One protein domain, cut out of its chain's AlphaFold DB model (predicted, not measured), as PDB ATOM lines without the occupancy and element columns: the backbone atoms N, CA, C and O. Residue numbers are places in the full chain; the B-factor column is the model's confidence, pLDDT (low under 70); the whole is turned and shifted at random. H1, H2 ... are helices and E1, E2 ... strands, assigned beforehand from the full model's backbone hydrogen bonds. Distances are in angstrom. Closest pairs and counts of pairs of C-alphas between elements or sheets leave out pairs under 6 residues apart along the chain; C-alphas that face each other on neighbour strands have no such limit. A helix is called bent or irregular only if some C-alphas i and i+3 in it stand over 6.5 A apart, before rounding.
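Overview. This is residues 2 to 56 of the 469 residues of an uncharacterized protein of Acidobacteria bacterium (UniProt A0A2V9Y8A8). What is the main picture? A long antiparallel hairpin of two strands, E1 and E2, has the helix H2 packed over one face and crossing its strands aslant, mostly on E1, with the short helix H1 meeting H2 at residues 14 to 17. The loop of residues 37 to 47 and the tail of residues 54 to 56 lengthen the hairpin at its two ends. What is it made of? The 55 printed residues include two named helices and two named strands, in the order H1, H2, E1, E2, and the class is mixed, helices and strands. How large is it? It is only just compact, close to loose, with a radius of gyration of the C-alphas of 11.7 A and spans of 40 by 19 by 18 A.

Arrangement. How do the helices stand? H1, residues 2 to 8, and H2, residues 11 to 24, form a helical hairpin, opposite ways at a steep tilt of 40 degrees. They only just touch, with 3 pairs of C-alphas within 8 A, made by residues 14 to 17 alone of H2; the closest are those of Phe 6 and Trp 14, 7.1 A apart. What of their backbones? Every O i to N i+4 pair is within hydrogen-bond range in H1, and 8 of 10 in H2. Which strand is nearer to H2? The closest C-alphas of H2 and E1, residues 30 to 36, are those of Gln 19 and Val 31, 5.6 A apart; for E2, residues 48 to 53, they are those of Ile 18 and Tyr 50, 7.8 A apart. H1 is apart from both strands. How do the strands pair? E1 and E2 form an antiparallel hairpin at 166 degrees, with N 30 and O 53 at 2.8 A and N 49 and O 35 at 2.8 A, within hydrogen-bond range.

Along the chain. Where do the elements begin and end? H1 begins at C-alpha 2, (-21.892, -17.231, 48.681), and E2 ends at C-alpha 53, (-4.788, -3.947, 48.065). How long are they? From first to last C-alpha, H1 measures 10.3 A, H2 20.3 A, E1 17.5 A and E2 17.1 A. Is H2 irregular? It is: C-alphas 12 and 15 are 7.3 A apart.

Size, cuts and confidence. Which C-alphas are farthest apart? Those of Ser 43 and Asp 56, at 40.1 A. How do the links run? The printed part has no cut; the links H1 to H2 and H2 to E1 are tight, and E1 to E2 is long, with 11 residues. Where is confidence low? Residues 28 and 56 are under 70, and the mean pLDDT of the printed part is 88.9.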
ATOM      1  N   ILE A   2     -22.562 -18.106  49.673       83.25
ATOM      2  CA  ILE A   2     -21.892 -17.231  48.681       83.25
ATOM      3  C   ILE A   2     -22.455 -17.371  47.253       83.25
ATOM      4  O   ILE A   2     -22.847 -16.373  46.659       83.25
ATOM      5  N   ARG A   3     -22.629 -18.599  46.735       89.56
ATOM      6  CA  ARG A   3     -23.273 -18.847  45.423       89.56
ATOM      7  C   ARG A   3     -24.623 -18.130  45.273       89.56
ATOM      8  O   ARG A   3     -24.917 -17.573  44.225       89.56
ATOM      9  N   SER A   4     -25.446 -18.126  46.326       86.81
ATOM     10  CA  SER A   4     -26.756 -17.467  46.286       86.81
ATOM     11  C   SER A   4     -26.648 -15.944  46.244       86.81
ATOM     12  O   SER A   4     -27.567 -15.315  45.727       86.81
ATOM     13  N   ALA A   5     -25.585 -15.349  46.790       87.31
ATOM     14  CA  ALA A   5     -25.358 -13.911  46.687       87.31
ATOM     15  C   ALA A   5     -25.042 -13.527  45.234       87.31
ATOM     16  O   ALA A   5     -25.684 -12.640  44.685       87.31
ATOM     17  N   PHE A   6     -24.166 -14.290  44.574       91.50
ATOM     18  CA  PHE A   6     -23.833 -14.099  43.159       91.50
ATOM     19  C   PHE A   6     -25.022 -14.302  42.207       91.50
ATOM     20  O   PHE A   6     -25.105 -13.616  41.197       91.50
ATOM     21  N   ARG A   7     -25.981 -15.183  42.535       92.94
ATOM     22  CA  ARG A   7     -27.237 -15.320  41.762       92.94
ATOM     23  C   ARG A   7     -28.138 -14.091  41.829       92.94
ATOM     24  O   ARG A   7     -28.930 -13.862  40.925       92.94
ATOM     25  N   ARG A   8     -28.085 -13.349  42.936       91.44
ATOM     26  CA  ARG A   8     -28.987 -12.218  43.209       91.44
ATOM     27  C   ARG A   8     -28.432 -10.884  42.715       91.44
ATOM     28  O   ARG A   8     -29.173  -9.908  42.700       91.44
ATOM     29  N   VAL A   9     -27.155 -10.840  42.339       91.25
ATOM     30  CA  VAL A   9     -26.450  -9.622  41.929       91.25
ATOM     31  C   VAL A   9     -26.046  -9.738  40.453       91.25
ATOM     32  O   VAL A   9     -25.413 -10.730  40.082       91.25
ATOM     33  N   PRO A  10     -26.377  -8.753  39.596       90.06
ATOM     34  CA  PRO A  10     -25.959  -8.749  38.194       90.06
ATOM     35  C   PRO A  10     -24.433  -8.788  38.033       90.06
ATOM     36  O   PRO A  10     -23.720  -8.169  38.818       90.06
ATOM     37  N   LEU A  11     -23.939  -9.438  36.971       88.25
ATOM     38  CA  LEU A  11     -22.502  -9.588  36.680       88.25
ATOM     39  C   LEU A  11     -21.692  -8.275  36.779       88.25
ATOM     40  O   LEU A  11     -20.640  -8.297  37.418       88.25
ATOM     41  N   PRO A  12     -22.158  -7.120  36.252       91.69
ATOM     42  CA  PRO A  12     -21.420  -5.859  36.376       91.69
ATOM     43  C   PRO A  12     -21.233  -5.361  37.816       91.69
ATOM     44  O   PRO A  12     -20.375  -4.520  38.039       91.69
ATOM     45  N   GLN A  13     -22.024  -5.865  38.771       93.88
ATOM     46  CA  GLN A  13     -21.989  -5.481  40.188       93.88
ATOM     47  C   GLN A  13     -21.236  -6.494  41.071       93.88
ATOM     48  O   GLN A  13     -21.250  -6.414  42.303       93.88
ATOM     49  N   TRP A  14     -20.607  -7.511  40.472       94.19
ATOM     50  CA  TRP A  14     -19.883  -8.528  41.236       94.19
ATOM     51  C   TRP A  14     -18.659  -7.961  41.954       94.19
ATOM     52  O   TRP A  14     -18.298  -8.469  43.015       94.19
ATOM     53  N   LYS A  15     -18.056  -6.888  41.429       93.81
ATOM     54  CA  LYS A  15     -16.953  -6.199  42.101       93.81
ATOM     55  C   LYS A  15     -17.405  -5.615  43.438       93.81
ATOM     56  O   LYS A  15     -16.761  -5.853  44.453       93.81
ATOM     57  N   GLU A  16     -18.534  -4.917  43.458       93.06
ATOM     58  CA  GLU A  16     -19.116  -4.308  44.653       93.06
ATOM     59  C   GLU A  16     -19.569  -5.377  45.654       93.06
ATOM     60  O   GLU A  16     -19.360  -5.233  46.860       93.06
ATOM     61  N   LEU A  17     -20.132  -6.486  45.162       92.25
ATOM     62  CA  LEU A  17     -20.458  -7.637  46.001       92.25
ATOM     63  C   LEU A  17     -19.202  -8.206  46.679       92.25
ATOM     64  O   LEU A  17     -19.211  -8.427  47.891       92.25
ATOM     65  N   ILE A  18     -18.121  -8.427  45.924       93.00
ATOM     66  CA  ILE A  18     -16.865  -8.926  46.496       93.00
ATOM     67  C   ILE A  18     -16.226  -7.899  47.425       93.00
ATOM     68  O   ILE A  18     -15.736  -8.294  48.475       93.00
ATOM     69  N   GLN A  19     -16.301  -6.603  47.124       91.19
ATOM     70  CA  GLN A  19     -15.838  -5.543  48.023       91.19
ATOM     71  C   GLN A  19     -16.510  -5.643  49.400       91.19
ATOM     72  O   GLN A  19     -15.841  -5.571  50.431       91.19
ATOM     73  N   GLN A  20     -17.825  -5.883  49.435       88.44
ATOM     74  CA  GLN A  20     -18.556  -6.083  50.690       88.44
ATOM     75  C   GLN A  20     -18.189  -7.398  51.389       88.44
ATOM     76  O   GLN A  20     -18.083  -7.426  52.617       88.44
ATOM     77  N   ILE A  21     -18.003  -8.485  50.634       87.06
ATOM     78  CA  ILE A  21     -17.595  -9.787  51.185       87.06
ATOM     79  C   ILE A  21     -16.188  -9.701  51.787       87.06
ATOM     80  O   ILE A  21     -15.994 -10.159  52.910       87.06
ATOM     81  N   SER A  22     -15.244  -9.084  51.074       87.38
ATOM     82  CA  SER A  22     -13.870  -8.823  51.512       87.38
ATOM     83  C   SER A  22     -13.873  -8.061  52.835       87.38
ATOM     84  O   SER A  22     -13.342  -8.552  53.829       87.38
ATOM     85  N   TYR A  23     -14.594  -6.936  52.889       81.56
ATOM     86  CA  TYR A  23     -14.686  -6.107  54.090       81.56
ATOM     87  C   TYR A  23     -15.261  -6.862  55.297       81.56
ATOM     88  O   TYR A  23     -14.688  -6.837  56.384       81.56
ATOM     89  N   ARG A  24     -16.366  -7.600  55.114       77.12
ATOM     90  CA  ARG A  24     -16.976  -8.410  56.191       77.12
ATOM     91  C   ARG A  24     -16.110  -9.584  56.634       77.12
ATOM     92  O   ARG A  24     -16.281 -10.076  57.741       77.12
ATOM     93  N   SER A  25     -15.206 -10.029  55.771       79.19
ATOM     94  CA  SER A  25     -14.238 -11.082  56.066       79.19
ATOM     95  C   SER A  25     -12.999 -10.545  56.791       79.19
ATOM     96  O   SER A  25     -12.040 -11.283  56.955       79.19
ATOM     97  N   GLY A  26     -12.993  -9.272  57.209       75.81
ATOM     98  CA  GLY A  26     -11.866  -8.649  57.910       75.81
ATOM     99  C   GLY A  26     -10.786  -8.078  56.984       75.81
ATOM    100  O   GLY A  26      -9.828  -7.468  57.458       75.81
ATOM    101  N   PHE A  27     -10.945  -8.204  55.664       81.19
ATOM    102  CA  PHE A  27     -10.029  -7.625  54.684       81.19
ATOM    103  C   PHE A  27     -10.470  -6.197  54.343       81.19
ATOM    104  O   PHE A  27     -11.398  -5.984  53.560       81.19
ATOM    105  N   ALA A  28      -9.810  -5.198  54.934       66.94
ATOM    106  CA  ALA A  28      -9.938  -3.811  54.479       66.94
ATOM    107  C   ALA A  28      -9.106  -3.588  53.201       66.94
ATOM    108  O   ALA A  28      -8.149  -4.323  52.970       66.94
ATOM    109  N   GLY A  29      -9.441  -2.577  52.397       83.06
ATOM    110  CA  GLY A  29      -8.737  -2.253  51.147       83.06
ATOM    111  C   GLY A  29      -9.620  -2.342  49.903       83.06
ATOM    112  O   GLY A  29     -10.822  -2.589  50.002       83.06
ATOM    113  N   ASP A  30      -9.012  -2.133  48.738       90.94
ATOM    114  CA  ASP A  30      -9.684  -2.065  47.440       90.94
ATOM    115  C   ASP A  30      -9.600  -3.399  46.698       90.94
ATOM    116  O   ASP A  30      -8.515  -3.951  46.516       90.94
ATOM    117  N   VAL A  31     -10.749  -3.903  46.248       93.75
ATOM    118  CA  VAL A  31     -10.866  -5.149  45.482       93.75
ATOM    119  C   VAL A  31     -10.616  -4.917  43.989       93.75
ATOM    120  O   VAL A  31     -11.160  -3.988  43.383       93.75
ATOM    121  N   SER A  32      -9.876  -5.831  43.360       93.75
ATOM    122  CA  SER A  32      -9.683  -5.931  41.908       93.75
ATOM    123  C   SER A  32      -9.734  -7.388  41.423       93.75
ATOM    124  O   SER A  32      -9.885  -8.317  42.214       93.75
ATOM    125  N   ASP A  33      -9.667  -7.584  40.102       94.69
ATOM    126  CA  ASP A  33      -9.484  -8.899  39.456       94.69
ATOM    127  C   ASP A  33     -10.510  -9.971  39.861       94.69
ATOM    128  O   ASP A  33     -10.199 -11.152  40.020       94.69
ATOM    129  N   VAL A  34     -11.763  -9.549  40.045       94.69
ATOM    130  CA  VAL A  34     -12.845 -10.433  40.485       94.69
ATOM    131  C   VAL A  34     -13.180 -11.453  39.404       94.69
ATOM    132  O   VAL A  34     -13.613 -11.110  38.304       94.69
ATOM    133  N   THR A  35     -13.057 -12.726  39.763       94.62
ATOM    134  CA  THR A  35     -13.468 -13.869  38.948       94.62
ATOM    135  C   THR A  35     -14.384 -14.773  39.762       94.62
ATOM    136  O   THR A  35     -14.174 -14.990  40.954       94.62
ATOM    137  N   ALA A  36     -15.428 -15.308  39.135       93.94
ATOM    138  CA  ALA A  36     -16.297 -16.300  39.756       93.94
ATOM    139  C   ALA A  36     -16.861 -17.259  38.707       93.94
ATOM    140  O   ALA A  36     -17.124 -16.869  37.568       93.94
ATOM    141  N   GLY A  37     -17.040 -18.518  39.102       91.38
ATOM    142  CA  GLY A  37     -17.721 -19.519  38.286       91.38
ATOM    143  C   GLY A  37     -19.206 -19.198  38.111       91.38
ATOM    144  O   GLY A  37     -19.758 -18.319  38.774       91.38
ATOM    145  N   SER A  38     -19.885 -19.941  37.236       91.25
ATOM    146  CA  SER A  38     -21.328 -19.767  37.049       91.25
ATOM    147  C   SER A  38     -22.087 -20.143  38.329       91.25
ATOM    148  O   SER A  38     -21.967 -21.278  38.811       91.25
ATOM    149  N   PRO A  39     -22.914 -19.242  38.889       91.88
ATOM    150  CA  PRO A  39     -23.726 -19.569  40.053       91.88
ATOM    151  C   PRO A  39     -24.781 -20.645  39.768       91.88
ATOM    152  O   PRO A  39     -25.265 -21.276  40.709       91.88
ATOM    153  N   GLU A  40     -25.139 -20.873  38.503       91.50
ATOM    154  CA  GLU A  40     -26.141 -21.862  38.088       91.50
ATOM    155  C   GLU A  40     -25.596 -23.293  38.055       91.50
ATOM    156  O   GLU A  40     -26.350 -24.244  38.267       91.50
ATOM    157  N   THR A  41     -24.280 -23.466  37.894       91.69
ATOM    158  CA  THR A  41     -23.648 -24.788  37.900       91.69
ATOM    159  C   THR A  41     -23.629 -25.348  39.320       91.69
ATOM    160  O   THR A  41     -22.776 -25.004  40.136       91.69
ATOM    161  N   THR A  42     -24.603 -26.199  39.648       90.06
ATOM    162  CA  THR A  42     -24.756 -26.767  41.000       90.06
ATOM    163  C   THR A  42     -24.014 -28.079  41.223       90.06
ATOM    164  O   THR A  42     -23.828 -28.461  42.375       90.06
ATOM    165  N   SER A  43     -23.553 -28.716  40.147       92.38
ATOM    166  CA  SER A  43     -22.860 -30.009  40.144       92.38
ATOM    167  C   SER A  43     -21.418 -29.961  40.658       92.38
ATOM    168  O   SER A  43     -20.843 -31.006  40.936       92.38
ATOM    169  N   GLU A  44     -20.829 -28.773  40.797       91.00
ATOM    170  CA  GLU A  44     -19.454 -28.580  41.267       91.00
ATOM    171  C   GLU A  44     -19.379 -27.523  42.383       91.00
ATOM    172  O   GLU A  44     -20.341 -26.770  42.580       91.00
ATOM    173  N   PRO A  45     -18.269 -27.429  43.141       89.38
ATOM    174  CA  PRO A  45     -18.059 -26.349  44.101       89.38
ATOM    175  C   PRO A  45     -18.042 -24.972  43.426       89.38
ATOM    176  O   PRO A  45     -17.395 -24.770  42.404       89.38
ATOM    177  N   PHE A  46     -18.724 -23.995  44.024       93.12
ATOM    178  CA  PHE A  46     -18.675 -22.611  43.550       93.12
ATOM    179  C   PHE A  46     -17.319 -21.995  43.891       93.12
ATOM    180  O   PHE A  46     -16.966 -21.921  45.068       93.12
ATOM    181  N   ARG A  47     -16.581 -21.534  42.881       93.44
ATOM    182  CA  ARG A  47     -15.267 -20.903  43.052       93.44
ATOM    183  C   ARG A  47     -15.339 -19.427  42.693       93.44
ATOM    184  O   ARG A  47     -15.976 -19.066  41.707       93.44
ATOM    185  N   TYR A  48     -14.666 -18.603  43.482       93.75
ATOM    186  CA  TYR A  48     -14.426 -17.197  43.190       93.75
ATOM    187  C   TYR A  48     -13.026 -16.817  43.674       93.75
ATOM    188  O   TYR A  48     -12.508 -17.443  44.600       93.75
ATOM    189  N   ALA A  49     -12.421 -15.823  43.037       93.94
ATOM    190  CA  ALA A  49     -11.124 -15.272  43.398       93.94
ATOM    191  C   ALA A  49     -11.111 -13.767  43.127       93.94
ATOM    192  O   ALA A  49     -11.872 -13.267  42.296       93.94
ATOM    193  N   TYR A  50     -10.276 -13.048  43.865       93.88
ATOM    194  CA  TYR A  50     -10.096 -11.611  43.728       93.88
ATOM    195  C   TYR A  50      -8.744 -11.211  44.313       93.88
ATOM    196  O   TYR A  50      -8.210 -11.905  45.180       93.88
ATOM    197  N   SER A  51      -8.228 -10.081  43.853       92.38
ATOM    198  CA  SER A  51      -7.100  -9.389  44.469       92.38
ATOM    199  C   SER A  51      -7.643  -8.319  45.412       92.38
ATOM    200  O   SER A  51      -8.699  -7.736  45.150       92.38
ATOM    201  N   TYR A  52      -6.928  -8.016  46.492       90.06
ATOM    202  CA  TYR A  52      -7.197  -6.816  47.281       90.06
ATOM    203  C   TYR A  52      -5.890  -6.103  47.613       90.06
ATOM    204  O   TYR A  52      -4.863  -6.743  47.828       90.06
ATOM    205  N   THR A  53      -5.928  -4.774  47.653       88.31
ATOM    206  CA  THR A  53      -4.788  -3.947  48.065       88.31
ATOM    207  C   THR A  53      -5.197  -3.084  49.244       88.31
ATOM    208  O   THR A  53      -6.224  -2.411  49.204       88.31
ATOM    209  N   ARG A  54      -4.386  -3.078  50.300       84.81
ATOM    210  CA  ARG A  54      -4.609  -2.265  51.494       84.81
ATOM    211  C   ARG A  54      -3.321  -1.559  51.874       84.81
ATOM    212  O   ARG A  54      -2.264  -2.182  51.891       84.81
ATOM    213  N   LYS A  55      -3.428  -0.281  52.227       77.12
ATOM    214  CA  LYS A  55      -2.348   0.453  52.885       77.12
ATOM    215  C   LYS A  55      -2.357   0.130  54.382       77.12
ATOM    216  O   LYS A  55      -3.423   0.159  54.993       77.12
ATOM    217  N   ASP A  56      -1.187  -0.183  54.930       67.94
ATOM    218  CA  ASP A  56      -0.966  -0.532  56.338       67.94
ATOM    219  C   ASP A  56      -1.726  -1.808  56.755       67.94
ATOM    220  O   ASP A  56      -2.877  -1.786  57.214       67.94
TER     221      ASP A  56